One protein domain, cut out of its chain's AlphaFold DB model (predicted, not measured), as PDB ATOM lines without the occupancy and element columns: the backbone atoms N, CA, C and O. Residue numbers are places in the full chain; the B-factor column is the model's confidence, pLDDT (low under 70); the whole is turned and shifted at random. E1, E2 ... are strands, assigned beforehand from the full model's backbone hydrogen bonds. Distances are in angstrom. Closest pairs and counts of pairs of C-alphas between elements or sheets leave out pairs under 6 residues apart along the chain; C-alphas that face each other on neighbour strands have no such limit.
ATOM      1  N   ALA A  54      95.628  47.207  -0.648       96.31
ATOM      2  CA  ALA A  54      96.041  46.858   0.699       96.31
ATOM      3  C   ALA A  54      94.844  46.866   1.666       96.31
ATOM      4  O   ALA A  54      93.839  47.548   1.455       96.31
ATOM      5  N   THR A  55      94.966  46.122   2.764       95.81
ATOM      6  CA  THR A  55      94.009  46.221   3.874       95.81
ATOM      7  C   THR A  55      94.349  47.439   4.721       95.81
ATOM      8  O   THR A  55      95.473  47.562   5.202       95.81
ATOM      9  N   VAL A  56      93.366  48.313   4.936       96.19
ATOM     10  CA  VAL A  56      93.513  49.522   5.755       96.19
ATOM     11  C   VAL A  56      92.440  49.580   6.837       96.19
ATOM     12  O   VAL A  56      91.369  48.988   6.705       96.19
ATOM     13  N   THR A  57      92.701  50.347   7.889       96.44
ATOM     14  CA  THR A  57      91.651  50.793   8.811       96.44
ATOM     15  C   THR A  57      90.855  51.917   8.148       96.44
ATOM     16  O   THR A  57      91.452  52.854   7.623       96.44
ATOM     17  N   GLY A  58      89.524  51.835   8.185       95.06
ATOM     18  CA  GLY A  58      88.629  52.687   7.394       95.06
ATOM     19  C   GLY A  58      88.073  51.925   6.191       95.06
ATOM     20  O   GLY A  58      87.951  50.703   6.235       95.06
ATOM     21  N   THR A  59      87.712  52.627   5.118       97.12
ATOM     22  CA  THR A  59      87.339  52.003   3.838       97.12
ATOM     23  C   THR A  59      88.214  52.539   2.714       97.12
ATOM     24  O   THR A  59      88.259  53.747   2.479       97.12
ATOM     25  N   LEU A  60      88.865  51.621   2.002       97.94
ATOM     26  CA  LEU A  60      89.566  51.871   0.749       97.94
ATOM     27  C   LEU A  60      88.856  51.091  -0.357       97.94
ATOM     28  O   LEU A  60      88.974  49.871  -0.435       97.94
ATOM     29  N   ALA A  61      88.086  51.793  -1.183       96.94
ATOM     30  CA  ALA A  61      87.502  51.207  -2.381       96.94
ATOM     31  C   ALA A  61      88.420  51.475  -3.575       96.94
ATOM     32  O   ALA A  61      88.868  52.606  -3.761       96.94
ATOM     33  N   THR A  62      88.659  50.449  -4.389       96.62
ATOM     34  CA  THR A  62      89.589  50.514  -5.522       96.62
ATOM     35  C   THR A  62      88.901  50.031  -6.791       96.62
ATOM     36  O   THR A  62      88.284  48.967  -6.801       96.62
ATOM     37  N   SER A  63      89.027  50.801  -7.868       95.31
ATOM     38  CA  SER A  63      88.628  50.419  -9.221       95.31
ATOM     39  C   SER A  63      89.858  50.411 -10.119       95.31
ATOM     40  O   SER A  63      90.599  51.392 -10.159       95.31
ATOM     41  N   ILE A  64      90.079  49.311 -10.835       94.38
ATOM     42  CA  ILE A  64      91.222  49.138 -11.735       94.38
ATOM     43  C   ILE A  64      90.686  49.007 -13.157       94.38
ATOM     44  O   ILE A  64      89.873  48.133 -13.446       94.38
ATOM     45  N   THR A  65      91.157  49.862 -14.059       92.75
ATOM     46  CA  THR A  65      90.916  49.751 -15.501       92.75
ATOM     47  C   THR A  65      92.247  49.558 -16.210       92.75
ATOM     48  O   THR A  65      93.215  50.259 -15.918       92.75
ATOM     49  N   ARG A  66      92.303  48.626 -17.161       88.31
ATOM     50  CA  ARG A  66      93.521  48.304 -17.908       88.31
ATOM     51  C   ARG A  66      93.227  48.200 -19.400       88.31
ATOM     52  O   ARG A  66      92.219  47.616 -19.786       88.31
ATOM     53  N   ILE A  67      94.128  48.733 -20.223       87.06
ATOM     54  CA  ILE A  67      94.123  48.581 -21.683       87.06
ATOM     55  C   ILE A  67      95.552  48.253 -22.125       87.06
ATOM     56  O   ILE A  67      96.439  49.107 -22.087       87.06
ATOM     57  N   GLY A  68      95.796  47.006 -22.535       87.81
ATOM     58  CA  GLY A  68      97.155  46.533 -22.815       87.81
ATOM     59  C   GLY A  68      98.044  46.666 -21.576       87.81
ATOM     60  O   GLY A  68      97.676  46.206 -20.501       87.81
ATOM     61  N   SER A  69      99.200  47.315 -21.694       90.94
ATOM     62  CA  SER A  69     100.077  47.596 -20.547       90.94
ATOM     63  C   SER A  69      99.658  48.817 -19.724       90.94
ATOM     64  O   SER A  69     100.134  48.980 -18.605       90.94
ATOM     65  N   TYR A  70      98.771  49.667 -20.245       94.81
ATOM     66  CA  TYR A  70      98.320  50.867 -19.547       94.81
ATOM     67  C   TYR A  70      97.309  50.516 -18.465       94.81
ATOM     68  O   TYR A  70      96.394  49.721 -18.698       94.81
ATOM     69  N   PHE A  71      97.426  51.163 -17.313       96.00
ATOM     70  CA  PHE A  71      96.476  51.043 -16.220       96.00
ATOM     71  C   PHE A  71      96.025  52.407 -15.704       96.00
ATOM     72  O   PHE A  71      96.727  53.418 -15.797       96.00
ATOM     73  N   ARG A  72      94.841  52.393 -15.101       97.44
ATOM     74  CA  ARG A  72      94.291  53.436 -14.251       97.44
ATOM     75  C   ARG A  72      93.748  52.782 -12.988       97.44
ATOM     76  O   ARG A  72      92.978  51.828 -13.081       97.44
ATOM     77  N   ILE A  73      94.123  53.317 -11.836       98.06
ATOM     78  CA  ILE A  73      93.611  52.907 -10.533       98.06
ATOM     79  C   ILE A  73      92.943  54.120  -9.900       98.06
ATOM     80  O   ILE A  73      93.591  55.145  -9.696       98.06
ATOM     81  N   ASP A  74      91.651  54.006  -9.615       98.38
ATOM     82  CA  ASP A  74      90.888  54.998  -8.867       98.38
ATOM     83  C   ASP A  74      90.652  54.468  -7.446       98.38
ATOM     84  O   ASP A  74      90.074  53.396  -7.261       98.38
ATOM     85  N   PHE A  75      91.083  55.230  -6.446       98.56
ATOM     86  CA  PHE A  75      90.863  54.968  -5.031       98.56
ATOM     87  C   PHE A  75      89.825  55.941  -4.477       98.56
ATOM     88  O   PHE A  75      89.889  57.147  -4.725       98.56
ATOM     89  N   THR A  76      88.900  55.428  -3.673       98.50
ATOM     90  CA  THR A  76      88.021  56.223  -2.808       98.50
ATOM     91  C   THR A  76      88.344  55.899  -1.359       98.50
ATOM     92  O   THR A  76      88.210  54.755  -0.920       98.50
ATOM     93  N   LEU A  77      88.776  56.919  -0.625       98.38
ATOM     94  CA  LEU A  77      89.169  56.841   0.771       98.38
ATOM     95  C   LEU A  77      88.003  57.346   1.614       98.38
ATOM     96  O   LEU A  77      87.530  58.464   1.416       98.38
ATOM     97  N   THR A  78      87.539  56.539   2.561       97.25
ATOM     98  CA  THR A  78      86.561  56.955   3.573       97.25
ATOM     99  C   THR A  78      87.128  56.651   4.947       97.25
ATOM    100  O   THR A  78      87.217  55.487   5.344       97.25
ATOM    101  N   ALA A  79      87.528  57.711   5.651       95.62
ATOM    102  CA  ALA A  79      88.176  57.641   6.958       95.62
ATOM    103  C   ALA A  79      89.349  56.638   7.009       95.62
ATOM    104  O   ALA A  79      89.495  55.896   7.981       95.62
ATOM    105  N   VAL A  80      90.173  56.595   5.955       97.75
ATOM    106  CA  VAL A  80      91.377  55.755   5.925       97.75
ATOM    107  C   VAL A  80      92.346  56.267   6.982       97.75
ATOM    108  O   VAL A  80      92.750  57.427   6.936       97.75
ATOM    109  N   SER A  81      92.691  55.420   7.947       96.19
ATOM    110  CA  SER A  81      93.528  55.798   9.081       96.19
ATOM    111  C   SER A  81      95.013  55.692   8.746       96.19
ATOM    112  O   SER A  81      95.483  54.688   8.205       96.19
ATOM    113  N   ILE A  82      95.760  56.701   9.169       96.25
ATOM    114  CA  ILE A  82      97.216  56.732   9.197       96.25
ATOM    115  C   ILE A  82      97.622  56.853  10.664       96.25
ATOM    116  O   ILE A  82      97.214  57.791  11.353       96.25
ATOM    117  N   SER A  83      98.396  55.888  11.153       95.44
ATOM    118  CA  SER A  83      98.999  55.981  12.482       95.44
ATOM    119  C   SER A  83     100.121  57.009  12.449       95.44
ATOM    120  O   SER A  83     101.023  56.911  11.617       95.44
ATOM    121  N   VAL A  84     100.058  57.976  13.356       94.19
ATOM    122  CA  VAL A  84     101.015  59.075  13.455       94.19
ATOM    123  C   VAL A  84     101.941  58.833  14.636       94.19
ATOM    124  O   VAL A  84     101.487  58.615  15.762       94.19
ATOM    125  N   THR A  85     103.240  58.887  14.361       94.88
ATOM    126  CA  THR A  85     104.303  58.866  15.363       94.88
ATOM    127  C   THR A  85     104.856  60.274  15.535       94.88
ATOM    128  O   THR A  85     105.313  60.885  14.569       94.88
ATOM    129  N   ASP A  86     104.824  60.767  16.766       92.88
ATOM    130  CA  ASP A  86     105.485  61.992  17.189       92.88
ATOM    131  C   ASP A  86     106.990  61.749  17.383       92.88
ATOM    132  O   ASP A  86     107.414  60.773  18.010       92.88
ATOM    133  N   ALA A  87     107.803  62.642  16.825       93.50
ATOM    134  CA  ALA A  87     109.251  62.682  16.998       93.50
ATOM    135  C   ALA A  87     109.705  63.970  17.714       93.50
ATOM    136  O   ALA A  87     110.868  64.373  17.612       93.50
ATOM    137  N   GLY A  88     108.798  64.629  18.438       90.19
ATOM    138  CA  GLY A  88     109.030  65.867  19.162       90.19
ATOM    139  C   GLY A  88     109.392  67.007  18.216       90.19
ATOM    140  O   GLY A  88     108.655  67.357  17.300       90.19
ATOM    141  N   VAL A  89     110.577  67.590  18.408       89.81
ATOM    142  CA  VAL A  89     111.019  68.783  17.658       89.81
ATOM    143  C   VAL A  89     111.256  68.544  16.163       89.81
ATOM    144  O   VAL A  89     111.452  69.505  15.427       89.81
ATOM    145  N   SER A  90     111.278  67.287  15.710       91.44
ATOM    146  CA  SER A  90     111.407  66.935  14.288       91.44
ATOM    147  C   SER A  90     110.059  66.802  13.574       91.44
ATOM    148  O   SER A  90     110.034  66.484  12.384       91.44
ATOM    149  N   GLY A  91     108.957  67.026  14.288       92.75
ATOM    150  CA  GLY A  91     107.604  66.864  13.786       92.75
ATOM    151  C   GLY A  91     107.100  65.449  13.977       92.75
ATOM    152  O   GLY A  91     107.536  64.715  14.863       92.75
ATOM    153  N   SER A  92     106.180  65.053  13.115       93.88
ATOM    154  CA  SER A  92     105.523  63.754  13.177       93.88
ATOM    155  C   SER A  92     105.424  63.132  11.791       93.88
ATOM    156  O   SER A  92     105.583  63.802  10.771       93.88
ATOM    157  N   TYR A  93     105.209  61.823  11.736       95.69
ATOM    158  CA  TYR A  93     105.124  61.092  10.474       95.69
ATOM    159  C   TYR A  93     104.198  59.889  10.582       95.69
ATOM    160  O   TYR A  93     103.947  59.360  11.666       95.69
ATOM    161  N   GLY A  94     103.712  59.438   9.435       96.81
ATOM    162  CA  GLY A  94     102.879  58.255   9.329       96.81
ATOM    163  C   GLY A  94     102.766  57.786   7.888       96.81
ATOM    164  O   GLY A  94     102.925  58.562   6.946       96.81
ATOM    165  N   SER A  95     102.486  56.500   7.709       97.75
ATOM    166  CA  SER A  95     102.257  55.925   6.389       97.75
ATOM    167  C   SER A  95     101.190  54.841   6.453       97.75
ATOM    168  O   SER A  95     101.093  54.113   7.443       97.75
ATOM    169  N   THR A  96     100.395  54.732   5.393       98.12
ATOM    170  CA  THR A  96      99.471  53.617   5.170       98.12
ATOM    171  C   THR A  96      99.655  53.119   3.742       98.12
ATOM    172  O   THR A  96      99.620  53.901   2.788       98.12
ATOM    173  N   LYS A  97      99.837  51.808   3.572       98.44
ATOM    174  CA  LYS A  97      99.875  51.189   2.243       98.44
ATOM    175  C   LYS A  97      98.469  51.218   1.638       98.44
ATOM    176  O   LYS A  97      97.510  50.853   2.313       98.44
ATOM    177  N   LEU A  98      98.345  51.628   0.378       98.25
ATOM    178  CA  LEU A  98      97.088  51.632  -0.379       98.25
ATOM    179  C   LEU A  98      97.019  50.490  -1.392       98.25
ATOM    180  O   LEU A  98      95.948  49.932  -1.636       98.25
ATOM    181  N   PHE A  99      98.147  50.147  -2.005       98.44
ATOM    182  CA  PHE A  99      98.192  49.180  -3.095       98.44
ATOM    183  C   PHE A  99      99.530  48.448  -3.110       98.44
ATOM    184  O   PHE A  99     100.554  49.036  -2.776       98.44
ATOM    185  N   ASP A 100      99.495  47.184  -3.499       97.00
ATOM    186  CA  ASP A 100     100.651  46.325  -3.733       97.00
ATOM    187  C   ASP A 100     100.629  45.949  -5.217       97.00
ATOM    188  O   ASP A 100      99.681  45.302  -5.672       97.00
ATOM    189  N   PHE A 101     101.587  46.448  -5.999       96.38
ATOM    190  CA  PHE A 101     101.659  46.135  -7.424       96.38
ATOM    191  C   PHE A 101     102.117  44.689  -7.622       96.38
ATOM    192  O   PHE A 101     102.919  44.158  -6.864       96.38
ATOM    193  N   ALA A 102     101.652  44.041  -8.687       94.12
ATOM    194  CA  ALA A 102     102.265  42.792  -9.117       94.12
ATOM    195  C   ALA A 102     103.759  43.029  -9.408       94.12
ATOM    196  O   ALA A 102     104.138  44.110  -9.868       94.12
ATOM    197  N   ALA A 103     104.598  42.023  -9.142       93.31
ATOM    198  CA  ALA A 103     106.024  42.106  -9.438       93.31
ATOM    199  C   ALA A 103     106.249  42.452 -10.921       93.31
ATOM    200  O   ALA A 103     105.546  41.953 -11.803       93.31
ATOM    201  N   GLY A 104     107.208  43.338 -11.178       92.75
ATOM    202  CA  GLY A 104     107.497  43.861 -12.511       92.75
ATOM    203  C   GLY A 104     107.876  45.339 -12.502       92.75
ATOM    204  O   GLY A 104     107.753  46.037 -11.494       92.75
ATOM    205  N   ALA A 105     108.354  45.835 -13.639       95.31
ATOM    206  CA  ALA A 105     108.681  47.247 -13.793       95.31
ATOM    207  C   ALA A 105     107.427  48.098 -14.072       95.31
ATOM    208  O   ALA A 105     106.542  47.708 -14.838       95.31
ATOM    209  N   VAL A 106     107.357  49.290 -13.471       97.00
ATOM    210  CA  VAL A 106     106.192  50.190 -13.530       97.00
ATOM    211  C   VAL A 106     106.620  51.602 -13.923       97.00
ATOM    212  O   VAL A 106     107.534  52.178 -13.337       97.00
ATOM    213  N   SER A 107     105.933  52.202 -14.896       97.44
ATOM    214  CA  SER A 107     106.094  53.616 -15.255       97.44
ATOM    215  C   SER A 107     104.830  54.397 -14.907       97.44
ATOM    216  O   SER A 107     103.765  54.139 -15.463       97.44
ATOM    217  N   PHE A 108     104.932  55.361 -13.992       98.00
ATOM    218  CA  PHE A 108     103.810  56.231 -13.628       98.00
ATOM    219  C   PHE A 108     103.672  57.385 -14.624       98.00
ATOM    220  O   PHE A 108     104.612  58.146 -14.856       98.00
ATOM    221  N   LEU A 109     102.482  57.530 -15.203       97.94
ATOM    222  CA  LEU A 109     102.164  58.549 -16.207       97.94
ATOM    223  C   LEU A 109     101.481  59.784 -15.614       97.94
ATOM    224  O   LEU A 109     101.375  60.807 -16.288       97.94
ATOM    225  N   GLY A 110     101.017  59.694 -14.373       97.69
ATOM    226  CA  GLY A 110     100.415  60.811 -13.666       97.69
ATOM    227  C   GLY A 110      99.622  60.364 -12.452       97.69
ATOM    228  O   GLY A 110      99.274  59.189 -12.290       97.69
ATOM    229  N   CYS A 111      99.323  61.337 -11.605       98.38
ATOM    230  CA  CYS A 111      98.532  61.135 -10.408       98.38
ATOM    231  C   CYS A 111      97.639  62.348 -10.164       98.38
ATOM    232  O   CYS A 111      98.063  63.489 -10.336       98.38
ATOM    233  N   ARG A 112      96.408  62.115  -9.720       98.31
ATOM    234  CA  ARG A 112      95.515  63.146  -9.197       98.31
ATOM    235  C   ARG A 112      95.104  62.777  -7.782       98.31
ATOM    236  O   ARG A 112      94.754  61.633  -7.524       98.31
ATOM    237  N   GLN A 113      95.157  63.746  -6.885       98.25
ATOM    238  CA  GLN A 113      94.798  63.613  -5.481       98.25
ATOM    239  C   GLN A 113      93.770  64.697  -5.165       98.25
ATOM    240  O   GLN A 113      94.028  65.869  -5.436       98.25
ATOM    241  N   ASP A 114      92.627  64.321  -4.599       97.81
ATOM    242  CA  ASP A 114      91.597  65.241  -4.123       97.81
ATOM    243  C   ASP A 114      91.151  64.803  -2.713       97.81
ATOM    244  O   ASP A 114      90.308  63.920  -2.547       97.81
ATOM    245  N   TYR A 115      91.734  65.408  -1.678       96.38
ATOM    246  CA  TYR A 115      91.419  65.173  -0.268       96.38
ATOM    247  C   TYR A 115      90.333  66.139   0.204       96.38
ATOM    248  O   TYR A 115      90.503  67.361   0.155       96.38
ATOM    249  N   THR A 116      89.213  65.595   0.668       91.38
ATOM    250  CA  THR A 116      88.003  66.360   0.999       91.38
ATOM    251  C   THR A 116      87.799  66.554   2.492       91.38
ATOM    252  O   THR A 116      87.076  67.469   2.884       91.38
ATOM    253  N   ALA A 117      88.410  65.712   3.325       83.19
ATOM    254  CA  ALA A 117      88.413  65.903   4.765       83.19
ATOM    255  C   ALA A 117      89.584  65.180   5.427       83.19
ATOM    256  O   ALA A 117      89.975  64.078   5.029       83.19
ATOM    257  N   PHE A 118      90.045  65.788   6.512       83.69
ATOM    258  CA  PHE A 118      90.935  65.188   7.489       83.69
ATOM    259  C   PHE A 118      90.276  65.277   8.857       83.69
ATOM    260  O   PHE A 118      89.645  66.287   9.167       83.69
ATOM    261  N   ALA A 119      90.427  64.231   9.660       83.31
ATOM    262  CA  ALA A 119      90.074  64.279  11.071       83.31
ATOM    263  C   ALA A 119      91.218  63.716  11.906       83.31
ATOM    264  O   ALA A 119      91.714  62.616  11.645       83.31
ATOM    265  N   GLU A 120      91.615  64.483  12.911       79.75
ATOM    266  CA  GLU A 120      92.703  64.157  13.821       79.75
ATOM    267  C   GLU A 120      92.163  63.490  15.082       79.75
ATOM    268  O   GLU A 120      91.103  63.846  15.601       79.75
ATOM    269  N   GLY A 121      92.896  62.505  15.594       74.31
ATOM    270  CA  GLY A 121      92.628  61.959  16.915       74.31
ATOM    271  C   GLY A 121      92.878  63.017  17.989       74.31
ATOM    272  O   GLY A 121      93.826  63.785  17.889       74.31
ATOM    273  N   ALA A 122      92.071  63.019  19.052       68.56
ATOM    274  CA  ALA A 122      92.058  64.063  20.086       68.56
ATOM    275  C   ALA A 122      93.399  64.320  20.811       68.56
ATOM    276  O   ALA A 122      93.512  65.302  21.534       68.56
ATOM    277  N   ALA A 123      94.387  63.437  20.648       65.50
ATOM    278  CA  ALA A 123      95.731  63.602  21.192       65.50
ATOM    279  C   ALA A 123      96.671  64.433  20.294       65.50
ATOM    280  O   ALA A 123      97.709  64.845  20.781       65.50
ATOM    281  N   LEU A 124      96.342  64.655  19.013       66.31
ATOM    282  CA  LEU A 124      97.270  65.229  18.023       66.31
ATOM    283  C   LEU A 124      97.580  66.710  18.227       66.31
ATOM    284  O   LEU A 124      98.646  67.127  17.798       66.31
ATOM    285  N   THR A 125      96.687  67.495  18.832       60.62
ATOM    286  CA  THR A 125      96.888  68.942  18.953       60.62
ATOM    287  C   THR A 125      96.647  69.423  20.387       60.62
ATOM    288  O   THR A 125      95.601  69.169  20.987       60.62
ATOM    289  N   GLY A 126      97.601  70.181  20.944       58.16
ATOM    290  CA  GLY A 126      97.472  70.824  22.262       58.16
ATOM    291  C   GLY A 126      96.363  71.894  22.344       58.16
ATOM    292  O   GLY A 126      95.926  72.257  23.437       58.16
ATOM    293  N   ALA A 127      95.870  72.369  21.193       57.69
ATOM    294  CA  ALA A 127      94.656  73.171  21.028       57.69
ATOM    295  C   ALA A 127      93.880  72.653  19.805       57.69
ATOM    296  O   ALA A 127      94.487  72.292  18.803       57.69
ATOM    297  N   ALA A 128      92.551  72.557  19.883       55.28
ATOM    298  CA  ALA A 128      91.754  71.825  18.896       55.28
ATOM    299  C   ALA A 128      91.914  72.351  17.450       55.28
ATOM    300  O   ALA A 128      91.462  73.452  17.145       55.28
ATOM    301  N   GLY A 129      92.443  71.505  16.558       61.81
ATOM    302  CA  GLY A 129      92.130  71.542  15.127       61.81
ATOM    303  C   GLY A 129      92.971  72.444  14.224       61.81
ATOM    304  O   GLY A 129      92.562  72.639  13.078       61.81
ATOM    305  N   ASP A 130      94.104  72.962  14.700       77.88
ATOM    306  CA  ASP A 130      95.044  73.728  13.878       77.88
ATOM    307  C   ASP A 130      96.328  72.918  13.658       77.88
ATOM    308  O   ASP A 130      97.236  72.934  14.488       77.88
ATOM    309  N   ALA A 131      96.394  72.200  12.539       85.62
ATOM    310  CA  ALA A 131      97.530  71.357  12.181       85.62
ATOM    311  C   ALA A 131      98.049  71.665  10.786       85.62
ATOM    312  O   ALA A 131      97.270  71.979   9.888       85.62
ATOM    313  N   SER A 132      99.363  71.568  10.595       90.06
ATOM    314  CA  SER A 132     100.004  71.769   9.294       90.06
ATOM    315  C   SER A 132     100.874  70.572   8.946       90.06
ATOM    316  O   SER A 132     101.724  70.165   9.749       90.06
ATOM    317  N   PHE A 133     100.652  70.013   7.760       93.56
ATOM    318  CA  PHE A 133     101.313  68.802   7.290       93.56
ATOM    319  C   PHE A 133     101.370  68.728   5.762       93.56
ATOM    320  O   PHE A 133     100.638  69.420   5.053       93.56
ATOM    321  N   GLU A 134     102.199  67.819   5.261       95.62
ATOM    322  CA  GLU A 134     102.185  67.357   3.878       95.62
ATOM    323  C   GLU A 134     101.667  65.921   3.786       95.62
ATOM    324  O   GLU A 134     101.936  65.081   4.648       95.62
ATOM    325  N   ILE A 135     100.928  65.637   2.714       96.62
ATOM    326  CA  ILE A 135     100.464  64.296   2.352       96.62
ATOM    327  C   ILE A 135     100.741  64.021   0.874       96.62
ATOM    328  O   ILE A 135     100.579  64.907   0.038       96.62
ATOM    329  N   GLY A 136     101.156  62.807   0.530       96.62
ATOM    330  CA  GLY A 136     101.566  62.469  -0.831       96.62
ATOM    331  C   GLY A 136     101.655  60.969  -1.066       96.62
ATOM    332  O   GLY A 136     101.468  60.166  -0.146       96.62
ATOM    333  N   LEU A 137     101.933  60.589  -2.314       97.75
ATOM    334  CA  LEU A 137     102.012  59.189  -2.724       97.75
ATOM    335  C   LEU A 137     103.427  58.793  -3.103       97.75
ATOM    336  O   LEU A 137     103.995  59.304  -4.074       97.75
ATOM    337  N   GLY A 138     103.952  57.811  -2.383       97.56
ATOM    338  CA  GLY A 138     105.296  57.301  -2.580       97.56
ATOM    339  C   GLY A 138     105.345  55.793  -2.692       97.56
ATOM    340  O   GLY A 138     104.452  55.074  -2.250       97.56
ATOM    341  N   THR A 139     106.448  55.317  -3.246       97.44
ATOM    342  CA  THR A 139     106.749  53.880  -3.314       97.44
ATOM    343  C   THR A 139     107.394  53.327  -2.054       97.44
ATOM    344  O   THR A 139     107.337  52.130  -1.796       97.44
ATOM    345  N   THR A 140     107.915  54.214  -1.211       96.94
ATOM    346  CA  THR A 140     108.439  53.868   0.109       96.94
ATOM    347  C   THR A 140     107.592  54.543   1.176       96.94
ATOM    348  O   THR A 140     107.216  55.711   1.023       96.94
ATOM    349  N   ALA A 141     107.310  53.826   2.262       97.19
ATOM    350  CA  ALA A 141     106.706  54.400   3.456       97.19
ATOM    351  C   ALA A 141     107.669  55.401   4.117       97.19
ATOM    352  O   ALA A 141     108.863  55.122   4.251       97.19
ATOM    353  N   ILE A 142     107.175  56.561   4.548       96.50
ATOM    354  CA  ILE A 142     107.976  57.474   5.369       96.50
ATOM    355  C   ILE A 142     108.316  56.808   6.711       96.50
ATOM    356  O   ILE A 142     107.448  56.243   7.374       96.50
ATOM    357  N   SER A 143     109.593  56.848   7.097       94.75
ATOM    358  CA  SER A 143     110.112  56.136   8.277       94.75
ATOM    359  C   SER A 143     110.725  57.051   9.340       94.75
ATOM    360  O   SER A 143     111.283  56.560  10.319       94.75
ATOM    361  N   ALA A 144     110.692  58.365   9.125       93.69
ATOM    362  CA  ALA A 144     111.200  59.366  10.052       93.69
ATOM    363  C   ALA A 144     110.444  60.682   9.859       93.69
ATOM    364  O   ALA A 144     109.979  60.973   8.757       93.69
ATOM    365  N   ALA A 145     110.354  61.477  10.923       92.19
ATOM    366  CA  ALA A 145     109.758  62.803  10.854       92.19
ATOM    367  C   ALA A 145     110.595  63.740   9.979       92.19
ATOM    368  O   ALA A 145     111.827  63.668   9.963       92.19
ATOM    369  N   ALA A 146     109.906  64.619   9.262       92.88
ATOM    370  CA  ALA A 146     110.512  65.573   8.345       92.88
ATOM    371  C   ALA A 146     109.827  66.946   8.433       92.88
ATOM    372  O   ALA A 146     109.732  67.659   7.441       92.88
ATOM    373  N   ASP A 147     109.346  67.292   9.632       92.44
ATOM    374  CA  ASP A 147     108.779  68.590  10.008       92.44
ATOM    375  C   ASP A 147     107.851  69.206   8.948       92.44
ATOM    376  O   ASP A 147     108.049  70.322   8.472       92.44
ATOM    377  N   GLY A 148     106.841  68.442   8.528       92.19
ATOM    378  CA  GLY A 148     105.875  68.910   7.537       92.19
ATOM    379  C   GLY A 148     106.311  68.774   6.080       92.19
ATOM    380  O   GLY A 148     105.586  69.247   5.219       92.19
ATOM    381  N   THR A 149     107.459  68.155   5.790       93.62
ATOM    382  CA  THR A 149     107.956  67.926   4.422       93.62
ATOM    383  C   THR A 149     107.981  66.429   4.089       93.62
ATOM    384  O   THR A 149     108.414  65.634   4.922       93.62
ATOM    385  N   LEU A 150     107.563  66.010   2.891       92.25
ATOM    386  CA  LEU A 150     107.766  64.636   2.394       92.25
ATOM    387  C   LEU A 150     109.081  64.479   1.619       92.25
ATOM    388  O   LEU A 150     109.789  63.505   1.864       92.25
ATOM    389  N   GLY A 151     109.417  65.438   0.749       70.81
ATOM    390  CA  GLY A 151     110.728  65.874   0.215       70.81
ATOM    391  C   GLY A 151     111.823  64.884  -0.208       70.81
ATOM    392  O   GLY A 151     112.858  65.318  -0.713       70.81
ATOM    393  N   ASN A 152     111.687  63.578   0.001       76.12
ATOM    394  CA  ASN A 152     112.789  62.619  -0.104       76.12
ATOM    395  C   ASN A 152     112.746  61.770  -1.379       76.12
ATOM    396  O   ASN A 152     113.358  60.701  -1.454       76.12
ATOM    397  N   GLY A 153     112.039  62.258  -2.398       84.94
ATOM    398  CA  GLY A 153     111.887  61.602  -3.689       84.94
ATOM    399  C   GLY A 153     110.970  60.391  -3.592       84.94
ATOM    400  O   GLY A 153     109.891  60.410  -4.160       84.94
ATOM    401  N   VAL A 154     111.347  59.349  -2.853       93.56
ATOM    402  CA  VAL A 154     110.624  58.066  -2.807       93.56
ATOM    403  C   VAL A 154     109.326  58.092  -1.996       93.56
ATOM    404  O   VAL A 154     108.458  57.255  -2.239       93.56
ATOM    405  N   ASN A 155     109.148  59.033  -1.062       95.75
ATOM    406  CA  ASN A 155     107.890  59.190  -0.320       95.75
ATOM    407  C   ASN A 155     106.819  59.979  -1.091       95.75
ATOM    408  O   ASN A 155     105.671  60.006  -0.652       95.75
ATOM    409  N   GLU A 156     107.162  60.547  -2.249       94.50
ATOM    410  CA  GLU A 156     106.247  61.311  -3.109       94.50
ATOM    411  C   GLU A 156     106.539  61.128  -4.620       94.50
ATOM    412  O   GLU A 156     106.197  61.966  -5.455       94.50
ATOM    413  N   ASN A 157     107.192  60.020  -5.011       95.31
ATOM    414  CA  ASN A 157     107.587  59.774  -6.408       95.31
ATOM    415  C   ASN A 157     106.445  59.299  -7.312       95.31
ATOM    416  O   ASN A 157     106.677  59.127  -8.509       95.31
ATOM    417  N   VAL A 158     105.233  59.102  -6.788       97.00
ATOM    418  CA  VAL A 158     104.053  58.723  -7.582       97.00
ATOM    419  C   VAL A 158     103.112  59.913  -7.744       97.00
ATOM    420  O   VAL A 158     102.721  60.237  -8.864       97.00
ATOM    421  N   GLY A 159     102.802  60.599  -6.645       96.06
ATOM    422  CA  GLY A 159     102.027  61.834  -6.637       96.06
ATOM    423  C   GLY A 159     102.633  62.833  -5.661       96.06
ATOM    424  O   GLY A 159     102.867  62.482  -4.504       96.06
ATOM    425  N   GLN A 160     102.861  64.057  -6.142       94.25
ATOM    426  CA  GLN A 160     103.476  65.154  -5.391       94.25
ATOM    427  C   GLN A 160     102.829  65.378  -4.020       94.25
ATOM    428  O   GLN A 160     101.619  65.171  -3.859       94.25
ATOM    429  N   ALA A 161     103.610  65.882  -3.064       95.44
ATOM    430  CA  ALA A 161     103.069  66.360  -1.806       95.44
ATOM    431  C   ALA A 161     101.992  67.441  -2.000       95.44
ATOM    432  O   ALA A 161     102.027  68.288  -2.904       95.44
ATOM    433  N   VAL A 162     101.026  67.393  -1.091       95.56
ATOM    434  CA  VAL A 162      99.969  68.371  -0.884       95.56
ATOM    435  C   VAL A 162     100.157  68.940   0.512       95.56
ATOM    436  O   VAL A 162      99.980  68.223   1.494       95.56
ATOM    437  N   ALA A 163     100.484  70.227   0.598       94.06
ATOM    438  CA  ALA A 163     100.465  70.942   1.864       94.06
ATOM    439  C   ALA A 163      99.009  71.171   2.296       94.06
ATOM    440  O   ALA A 163      98.196  71.697   1.530       94.06
ATOM    441  N   VAL A 164      98.679  70.777   3.522       93.06
ATOM    442  CA  VAL A 164      97.348  70.908   4.111       93.06
ATOM    443  C   VAL A 164      97.477  71.606   5.455       93.06
ATOM    444  O   VAL A 164      98.316  71.259   6.285       93.06
ATOM    445  N   THR A 165      96.595  72.574   5.679       90.19
ATOM    446  CA  THR A 165      96.399  73.193   6.987       90.19
ATOM    447  C   THR A 165      94.974  72.918   7.434       90.19
ATOM    448  O   THR A 165      94.023  73.233   6.715       90.19
ATOM    449  N   LEU A 166      94.820  72.316   8.607       87.19
ATOM    450  CA  LEU A 166      93.534  72.226   9.278       87.19
ATOM    451  C   LEU A 166      93.313  73.532  10.025       87.19
ATOM    452  O   LEU A 166      94.235  74.034  10.659       87.19
ATOM    453  N   SER A 167      92.110  74.084   9.923       81.50
ATOM    454  CA  SER A 167      91.696  75.188  10.783       81.50
ATOM    455  C   SER A 167      90.364  74.833  11.420       81.50
ATOM    456  O   SER A 167      89.372  74.608  10.722       81.50
ATOM    457  N   GLY A 168      90.354  74.688  12.745       76.94
ATOM    458  CA  GLY A 168      89.191  74.175  13.474       76.94
ATOM    459  C   GLY A 168      88.830  72.718  13.143       76.94
ATOM    460  O   GLY A 168      87.662  72.338  13.237       76.94
ATOM    461  N   GLY A 169      89.811  71.901  12.747       74.00
ATOM    462  CA  GLY A 169      89.665  70.451  12.574       74.00
ATOM    463  C   GLY A 169      89.150  70.010  11.204       74.00
ATOM    464  O   GLY A 169      88.800  68.846  11.037       74.00
ATOM    465  N   THR A 170      89.103  70.913  10.223       76.88
ATOM    466  CA  THR A 170      88.798  70.571   8.827       76.88
ATOM    467  C   THR A 170      89.854  71.132   7.889       76.88
ATOM    468  O   THR A 170      90.335  72.246   8.091       76.88
ATOM    469  N   GLY A 171      90.183  70.374   6.846       85.94
ATOM    470  CA  GLY A 171      91.080  70.797   5.781       85.94
ATOM    471  C   GLY A 171      90.846  69.987   4.515       85.94
ATOM    472  O   GLY A 171      90.248  68.909   4.542       85.94
ATOM    473  N   THR A 172      91.311  70.536   3.400       92.81
ATOM    474  CA  THR A 172      91.206  69.948   2.063       92.81
ATOM    475  C   THR A 172      92.521  70.148   1.332       92.81
ATOM    476  O   THR A 172      93.231  71.115   1.607       92.81
ATOM    477  N   GLY A 173      92.812  69.305   0.351       94.38
ATOM    478  CA  GLY A 173      94.008  69.459  -0.463       94.38
ATOM    479  C   GLY A 173      93.856  68.776  -1.808       94.38
ATOM    480  O   GLY A 173      93.281  67.695  -1.895       94.38
ATOM    481  N   THR A 174      94.369  69.397  -2.864       96.56
ATOM    482  CA  THR A 174      94.339  68.826  -4.213       96.56
ATOM    483  C   THR A 174      95.706  68.938  -4.859       96.56
ATOM    484  O   THR A 174      96.338  69.991  -4.767       96.56
ATOM    485  N   ALA A 175      96.120  67.906  -5.582       96.31
ATOM    486  CA  ALA A 175      97.281  67.963  -6.457       96.31
ATOM    487  C   ALA A 175      97.058  67.171  -7.737       96.31
ATOM    488  O   ALA A 175      96.323  66.183  -7.776       96.31
ATOM    489  N   VAL A 176      97.753  67.603  -8.782       96.69
ATOM    490  CA  VAL A 176      97.873  66.879 -10.041       96.69
ATOM    491  C   VAL A 176      99.345  66.837 -10.397       96.69
ATOM    492  O   VAL A 176     100.005  67.869 -10.419       96.69
ATOM    493  N   ASP A 177      99.825  65.643 -10.697       95.62
ATOM    494  CA  ASP A 177     101.207  65.360 -11.031       95.62
ATOM    495  C   ASP A 177     101.295  64.700 -12.408       95.62
ATOM    496  O   ASP A 177     100.397  63.956 -12.823       95.62
ATOM    497  N   GLY A 178     102.373  65.001 -13.123       95.56
ATOM    498  CA  GLY A 178     102.611  64.532 -14.482       95.56
ATOM    499  C   GLY A 178     103.329  63.186 -14.545       95.56
ATOM    500  O   GLY A 178     103.577  62.520 -13.539       95.56
ATOM    501  N   ALA A 179     103.694  62.801 -15.768       95.75
ATOM    502  CA  ALA A 179     104.457  61.587 -16.013       95.75
ATOM    503  C   ALA A 179     105.834  61.646 -15.348       95.75
ATOM    504  O   ALA A 179     106.549  62.649 -15.438       95.75
ATOM    505  N   LYS A 180     106.222  60.542 -14.711       93.62
ATOM    506  CA  LYS A 180     107.531  60.391 -14.082       93.62
ATOM    507  C   LYS A 180     108.566  60.011 -15.132       93.62
ATOM    508  O   LYS A 180     108.303  59.225 -16.037       93.62
ATOM    509  N   THR A 181     109.766  60.572 -15.009       90.44
ATOM    510  CA  THR A 181     110.843  60.386 -15.995       90.44
ATOM    511  C   THR A 181     111.558  59.044 -15.874       90.44
ATOM    512  O   THR A 181     112.344  58.690 -16.749       90.44
ATOM    513  N   THR A 182     111.318  58.307 -14.792       93.56
ATOM    514  CA  THR A 182     112.015  57.060 -14.480       93.56
ATOM    515  C   THR A 182     110.990  55.988 -14.151       93.56
ATOM    516  O   THR A 182     110.157  56.174 -13.266       93.56
ATOM    517  N   ALA A 183     111.046  54.879 -14.888       95.94
ATOM    518  CA  ALA A 183     110.331  53.668 -14.515       95.94
ATOM    519  C   ALA A 183     110.997  53.049 -13.283       95.94
ATOM    520  O   ALA A 183     112.216  53.127 -13.122       95.94
ATOM    521  N   LEU A 184     110.192  52.456 -12.416       96.19
ATOM    522  CA  LEU A 184     110.654  51.787 -11.214       96.19
ATOM    523  C   LEU A 184     110.724  50.289 -11.478       96.19
ATOM    524  O   LEU A 184     109.793  49.719 -12.044       96.19
ATOM    525  N   ASP A 185     111.827  49.671 -11.079       95.44
ATOM    526  CA  ASP A 185     112.023  48.231 -11.182       95.44
ATOM    527  C   ASP A 185     111.469  47.543  -9.929       95.44
ATOM    528  O   ASP A 185     112.026  47.681  -8.839       95.44
ATOM    529  N   GLY A 186     110.346  46.845 -10.095       94.31
ATOM    530  CA  GLY A 186     109.696  46.045  -9.061       94.31
ATOM    531  C   GLY A 186     109.813  44.539  -9.293       94.31
ATOM    532  O   GLY A 186     108.972  43.786  -8.803       94.31
ATOM    533  N   THR A 187     110.783  44.078 -10.091       92.50
ATOM    534  CA  THR A 187     110.929  42.650 -10.441       92.50
ATOM    535  C   THR A 187     111.389  41.800  -9.254       92.50
ATOM    536  O   THR A 187     110.855  40.720  -9.017       92.50
ATOM    537  N   ALA A 188     112.348  42.295  -8.465       90.88
ATOM    538  CA  ALA A 188     112.859  41.596  -7.283       90.88
ATOM    539  C   ALA A 188     111.955  41.761  -6.049       90.88
ATOM    540  O   ALA A 188     111.794  40.830  -5.259       90.88
ATOM    541  N   THR A 189     111.374  42.950  -5.896       92.88
ATOM    542  CA  THR A 189     110.449  43.301  -4.818       92.88
ATOM    543  C   THR A 189     109.313  44.091  -5.435       92.88
ATOM    544  O   THR A 189     109.563  45.134  -6.039       92.88
ATOM    545  N   ALA A 190     108.087  43.604  -5.262       94.38
ATOM    546  CA  ALA A 190     106.890  44.308  -5.694       94.38
ATOM    547  C   ALA A 190     106.891  45.762  -5.197       94.38
ATOM    548  O   ALA A 190     107.296  46.058  -4.068       94.38
ATOM    549  N   ILE A 191     106.465  46.675  -6.068       97.44
ATOM    550  CA  ILE A 191     106.346  48.086  -5.715       97.44
ATOM    551  C   ILE A 191     105.094  48.259  -4.865       97.44
ATOM    552  O   ILE A 191     104.004  47.854  -5.252       97.44
ATOM    553  N   ASP A 192     105.243  48.942  -3.739       98.00
ATOM    554  CA  ASP A 192     104.112  49.379  -2.936       98.00
ATOM    555  C   ASP A 192     103.679  50.788  -3.339       98.00
ATOM    556  O   ASP A 192     104.490  51.610  -3.756       98.00
ATOM    557  N   LEU A 193     102.400  51.102  -3.162       98.38
ATOM    558  CA  LEU A 193     101.894  52.470  -3.143       98.38
ATOM    559  C   LEU A 193     101.517  52.832  -1.712       98.38
ATOM    560  O   LEU A 193     100.605  52.239  -1.133       98.38
ATOM    561  N   ASN A 194     102.183  53.837  -1.164       98.50
ATOM    562  CA  ASN A 194     101.988  54.305   0.198       98.50
ATOM    563  C   ASN A 194     101.436  55.730   0.198       98.50
ATOM    564  O   ASN A 194     101.935  56.598  -0.520       98.50
ATOM    565  N   LEU A 195     100.429  55.962   1.038       98.12
ATOM    566  CA  LEU A 195      99.974  57.288   1.424       98.12
ATOM    567  C   LEU A 195     100.835  57.755   2.591       98.12
ATOM    568  O   LEU A 195     100.692  57.261   3.711       98.12
ATOM    569  N   ASN A 196     101.752  58.669   2.303       97.94
ATOM    570  CA  ASN A 196     102.702  59.192   3.270       97.94
ATOM    571  C   ASN A 196     102.221  60.522   3.819       97.94
ATOM    572  O   ASN A 196     101.657  61.331   3.087       97.94
ATOM    573  N   TRP A 197     102.480  60.741   5.099       96.31
ATOM    574  CA  TRP A 197     102.077  61.930   5.823       96.31
ATOM    575  C   TRP A 197     103.233  62.411   6.707       96.31
ATOM    576  O   TRP A 197     103.899  61.601   7.359       96.31
ATOM    577  N   SER A 198     103.478  63.721   6.719       95.56
ATOM    578  CA  SER A 198     104.523  64.377   7.512       95.56
ATOM    579  C   SER A 198     103.949  65.637   8.141       95.56
ATOM    580  O   SER A 198     103.535  66.544   7.425       95.56
ATOM    581  N   GLY A 199     103.891  65.685   9.468       93.50
ATOM    582  CA  GLY A 199     103.357  66.799  10.243       93.50
ATOM    583  C   GLY A 199     104.447  67.674  10.848       93.50
ATOM    584  O   GLY A 199     105.554  67.211  11.130       93.50
ATOM    585  N   THR A 200     104.130  68.950  11.063       91.38
ATOM    586  CA  THR A 200     105.054  69.924  11.671       91.38
ATOM    587  C   THR A 200     105.124  69.787  13.194       91.38
ATOM    588  O   THR A 200     104.110  69.567  13.857       91.38
ATOM    589  N   ALA A 201     106.305  70.011  13.774       86.06
ATOM    590  CA  ALA A 201     106.543  69.965  15.225       86.06
ATOM    591  C   ALA A 201     105.754  71.023  16.006       86.06
ATOM    592  O   ALA A 201     105.502  70.879  17.197       86.06
ATOM    593  N   ALA A 202     105.385  72.119  15.340       82.62
ATOM    594  CA  ALA A 202     104.678  73.229  15.966       82.62
ATOM    595  C   ALA A 202     103.212  72.910  16.283       82.62
ATOM    596  O   ALA A 202     102.620  73.571  17.134       82.62
ATOM    597  N   THR A 203     102.621  71.954  15.566       78.19
ATOM    598  CA  THR A 203     101.181  71.689  15.644       78.19
ATOM    599  C   THR A 203     100.843  70.295  16.148       78.19
ATOM    600  O   THR A 203      99.699  70.068  16.531       78.19
ATOM    601  N   ILE A 204     101.825  69.386  16.173       80.88
ATOM    602  CA  ILE A 204     101.614  67.973  16.481       80.88
ATOM    603  C   ILE A 204     102.666  67.490  17.472       80.88
ATOM    604  O   ILE A 204     103.846  67.432  17.134       80.88
ATOM    605  N   ASP A 205     102.221  67.138  18.678       81.75
ATOM    606  CA  ASP A 205     103.076  66.847  19.835       81.75
ATOM    607  C   ASP A 205     102.713  65.538  20.567       81.75
ATOM    608  O   ASP A 205     103.090  65.332  21.724       81.75
ATOM    609  N   ALA A 206     101.987  64.632  19.899       87.94
ATOM    610  CA  ALA A 206     101.723  63.296  20.426       87.94
ATOM    611  C   ALA A 206     101.437  62.238  19.347       87.94
ATOM    612  O   ALA A 206     100.954  62.521  18.249       87.94
ATOM    613  N   ASN A 207     101.659  60.973  19.716       91.06
ATOM    614  CA  ASN A 207     101.231  59.816  18.929       91.06
ATOM    615  C   ASN A 207      99.703  59.745  18.853       91.06
ATOM    616  O   ASN A 207      99.018  59.869  19.871       91.06
ATOM    617  N   SER A 208      99.163  59.474  17.666       91.19
ATOM    618  CA  SER A 208      97.714  59.409  17.450       91.19
ATOM    619  C   SER A 208      97.398  58.821  16.067       91.19
ATOM    620  O   SER A 208      98.185  58.066  15.494       91.19
ATOM    621  N   THR A 209      96.239  59.163  15.515       91.50
ATOM    622  CA  THR A 209      95.813  58.803  14.163       91.50
ATOM    623  C   THR A 209      95.258  60.014  13.436       91.50
ATOM    624  O   THR A 209      94.474  60.765  14.017       91.50
ATOM    625  N   ILE A 210      95.565  60.138  12.150       91.94
ATOM    626  CA  ILE A 210      94.820  61.002  11.235       91.94
ATOM    627  C   ILE A 210      93.993  60.122  10.303       91.94
ATOM    628  O   ILE A 210      94.464  59.091   9.823       91.94
ATOM    629  N   THR A 211      92.741  60.495  10.069       93.44
ATOM    630  CA  THR A 211      91.893  59.831   9.077       93.44
ATOM    631  C   THR A 211      91.733  60.716   7.855       93.44
ATOM    632  O   THR A 211      91.575  61.931   7.973       93.44
ATOM    633  N   VAL A 212      91.779  60.094   6.681       95.88
ATOM    634  CA  VAL A 212      91.755  60.769   5.384       95.88
ATOM    635  C   VAL A 212      90.513  60.340   4.612       95.88
ATOM    636  O   VAL A 212      90.200  59.151   4.512       95.88
ATOM    637  N   THR A 213      89.803  61.316   4.052       96.94
ATOM    638  CA  THR A 213      88.694  61.100   3.116       96.94
ATOM    639  C   THR A 213      88.969  61.858   1.826       96.94
ATOM    640  O   THR A 213      89.412  63.007   1.852       96.94
ATOM    641  N   GLY A 214      88.727  61.213   0.689       97.62
ATOM    642  CA  GLY A 214      89.011  61.797  -0.617       97.62
ATOM    643  C   GLY A 214      89.089  60.765  -1.731       97.62
ATOM    644  O   GLY A 214      88.722  59.601  -1.558       97.62
ATOM    645  N   THR A 215      89.594  61.200  -2.877       98.56
ATOM    646  CA  THR A 215      89.821  60.360  -4.051       98.56
ATOM    647  C   THR A 215      91.240  60.509  -4.564       98.56
ATOM    648  O   THR A 215      91.829  61.588  -4.509       98.56
ATOM    649  N   ILE A 216      91.780  59.422  -5.102       98.69
ATOM    650  CA  ILE A 216      93.097  59.393  -5.731       98.69
ATOM    651  C   ILE A 216      92.971  58.641  -7.053       98.69
ATOM    652  O   ILE A 216      92.365  57.577  -7.097       98.69
ATOM    653  N   THR A 217      93.577  59.153  -8.117       98.69
ATOM    654  CA  THR A 217      93.697  58.459  -9.400       98.69
ATOM    655  C   THR A 217      95.169  58.335  -9.756       98.69
ATOM    656  O   THR A 217      95.849  59.348  -9.894       98.69
ATOM    657  N   VAL A 218      95.646  57.111  -9.971       98.56
ATOM    658  CA  VAL A 218      96.999  56.823 -10.465       98.56
ATOM    659  C   VAL A 218      96.893  56.214 -11.856       98.56
ATOM    660  O   VAL A 218      96.126  55.276 -12.071       98.56
ATOM    661  N   VAL A 219      97.665  56.733 -12.808       98.31
ATOM    662  CA  VAL A 219      97.768  56.173 -14.162       98.31
ATOM    663  C   VAL A 219      99.205  55.773 -14.460       98.31
ATOM    664  O   VAL A 219     100.151  56.445 -14.044       98.31
ATOM    665  N   GLY A 220      99.383  54.680 -15.193       97.75
ATOM    666  CA  GLY A 220     100.711  54.146 -15.464       97.75
ATOM    667  C   GLY A 220     100.741  53.066 -16.532       97.75
ATOM    668  O   GLY A 220      99.750  52.810 -17.220       97.75
ATOM    669  N   VAL A 221     101.909  52.448 -16.671       96.31
ATOM    670  CA  VAL A 221     102.188  51.333 -17.574       96.31
ATOM    671  C   VAL A 221     102.909  50.238 -16.796       96.31
ATOM    672  O   VAL A 221     103.941  50.507 -16.182       96.31
ATOM    673  N   MET A 222     102.391  49.011 -16.850       94.19
ATOM    674  CA  MET A 222     103.141  47.816 -16.457       94.19
ATOM    675  C   MET A 222     104.061  47.412 -17.607       94.19
ATOM    676  O   MET A 222     103.587  47.126 -18.709       94.19
ATOM    677  N   LEU A 223     105.364  47.392 -17.361       92.56
ATOM    678  CA  LEU A 223     106.370  47.027 -18.358       92.56
ATOM    679  C   LEU A 223     106.641  45.512 -18.392       92.56
ATOM    680  O   LEU A 223     107.102  45.031 -19.419       92.56
ATOM    681  N   GLY A 224     106.259  44.779 -17.337       81.75
ATOM    682  CA  GLY A 224     106.387  43.317 -17.220       81.75
ATOM    683  C   GLY A 224     107.414  42.881 -16.169       81.75
ATOM    684  O   GLY A 224     108.139  43.725 -15.635       81.75
ATOM    685  N   ASP A 225     107.433  41.583 -15.854       71.50
ATOM    686  CA  ASP A 225     108.635  40.902 -15.365       71.50
ATOM    687  C   ASP A 225     109.352  40.285 -16.580       71.50
ATOM    688  O   ASP A 225     108.701  39.917 -17.561       71.50
TER     689      ASP A 225
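Overview. This is residues 54 to 225 of the 226 residues of an uncharacterized protein of Myxococcales bacterium (UniProt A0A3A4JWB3). One twisted sheet of ten strands folds round on itself into an elongated, nearly closed barrel. Its wall runs through the pairs E2 with E3, E3 with E9, E9 with E5 and E5 with E6, then over a gap without pairing between E6 and E7, and back through E7 with E4, E4 with E10 and E10 with E2; E1 adds to E2 and the short E8 to E4, and the long link of residues 139 to 158 folds across the outer face of E5 and E9. The hairpin of E1 and E2, turning at Gly 68, makes one end of the long axis, and the link near Ala 127 the other. The printed part has 172 residues, with no named helix and ten strands, E1 to E10 along the chain, in one branched sheet whose neighbours are antiparallel; the class is all strand. The whole is compact, with a radius of gyration of the C-alphas of 15.7 A, and spans 51 by 26 by 26 A.

Arrangement. E1, residues 59 to 67, and E2, residues 70 to 86, form a hairpin, antiparallel at 154 degrees, with N 63 and O 74 2.9 A apart, within hydrogen-bond range. E2 bends by 80 degrees at residue 78. Past this bend it forms a hairpin with E3, residues 92 to 101, where N 85 and O 93 are 2.8 A apart. E1, E2 and E3 are a meander, each strand the antiparallel neighbour of the one before. E1 and E3 lie on one side of E2, and E10, residues 208 to 224, on the other side; N 73 of E2 and O 218 of E10 are 2.8 A apart. E4, residues 104 to 120, is antiparallel to E10 at 163 degrees, with N 112 and O 217 2.8 A apart. E4 bends by 83 degrees at residue 116, and E10 by 81 degrees at residue 214. On the side of E4 away from E10 lie E7, residues 173 to 177, with N 113 and O 175 2.8 A apart, and E8, residues 184 to 186, with N 106 and O 184 2.9 A apart. E5, residues 131 to 138, and E6, residues 159 to 166, form a hairpin, with N 135 and O 162 3.0 A apart. E9, residues 192 to 199, has E3 on one side, with N 94 and O 197 3.0 A apart, and E5 on the other side, with N 136 and O 196 3.0 A apart. The closest C-alphas of E6 and E7 are those of Gly 159 and Asp 177, 5.7 A apart. E1 and E9 are apart, and so are E2 and E6.

Along the chain. E1 begins at C-alpha 59, (87.339, 52.003, 3.838), and is 26.6 A long from first to last C-alpha. E2, E4 and E10, the longest with 17 residues each, measure 39.0, 36.4 and 39.2 A. E3 is 27.4 A long, E5 21.8 A, E6 20.8 A and E9 21.9 A; E7 and E8 are shorter. E4 begins at C-alpha 104, (107.497, 43.861, -12.511). E10 ends at C-alpha 224, (106.387, 43.317, -17.220).

Size, cuts and confidence. The two C-alphas farthest apart are those of Gly 68 and Ala 127, 51.4 A. The printed part has no cut. The link from E5 to E6, with 20 residues between them, is long; the links from E1 to E2, E2 to E3, E3 to E4 and E8 to E9 are tight. The mean pLDDT of the printed part is 91.6, and residues 122 to 129 are under 70.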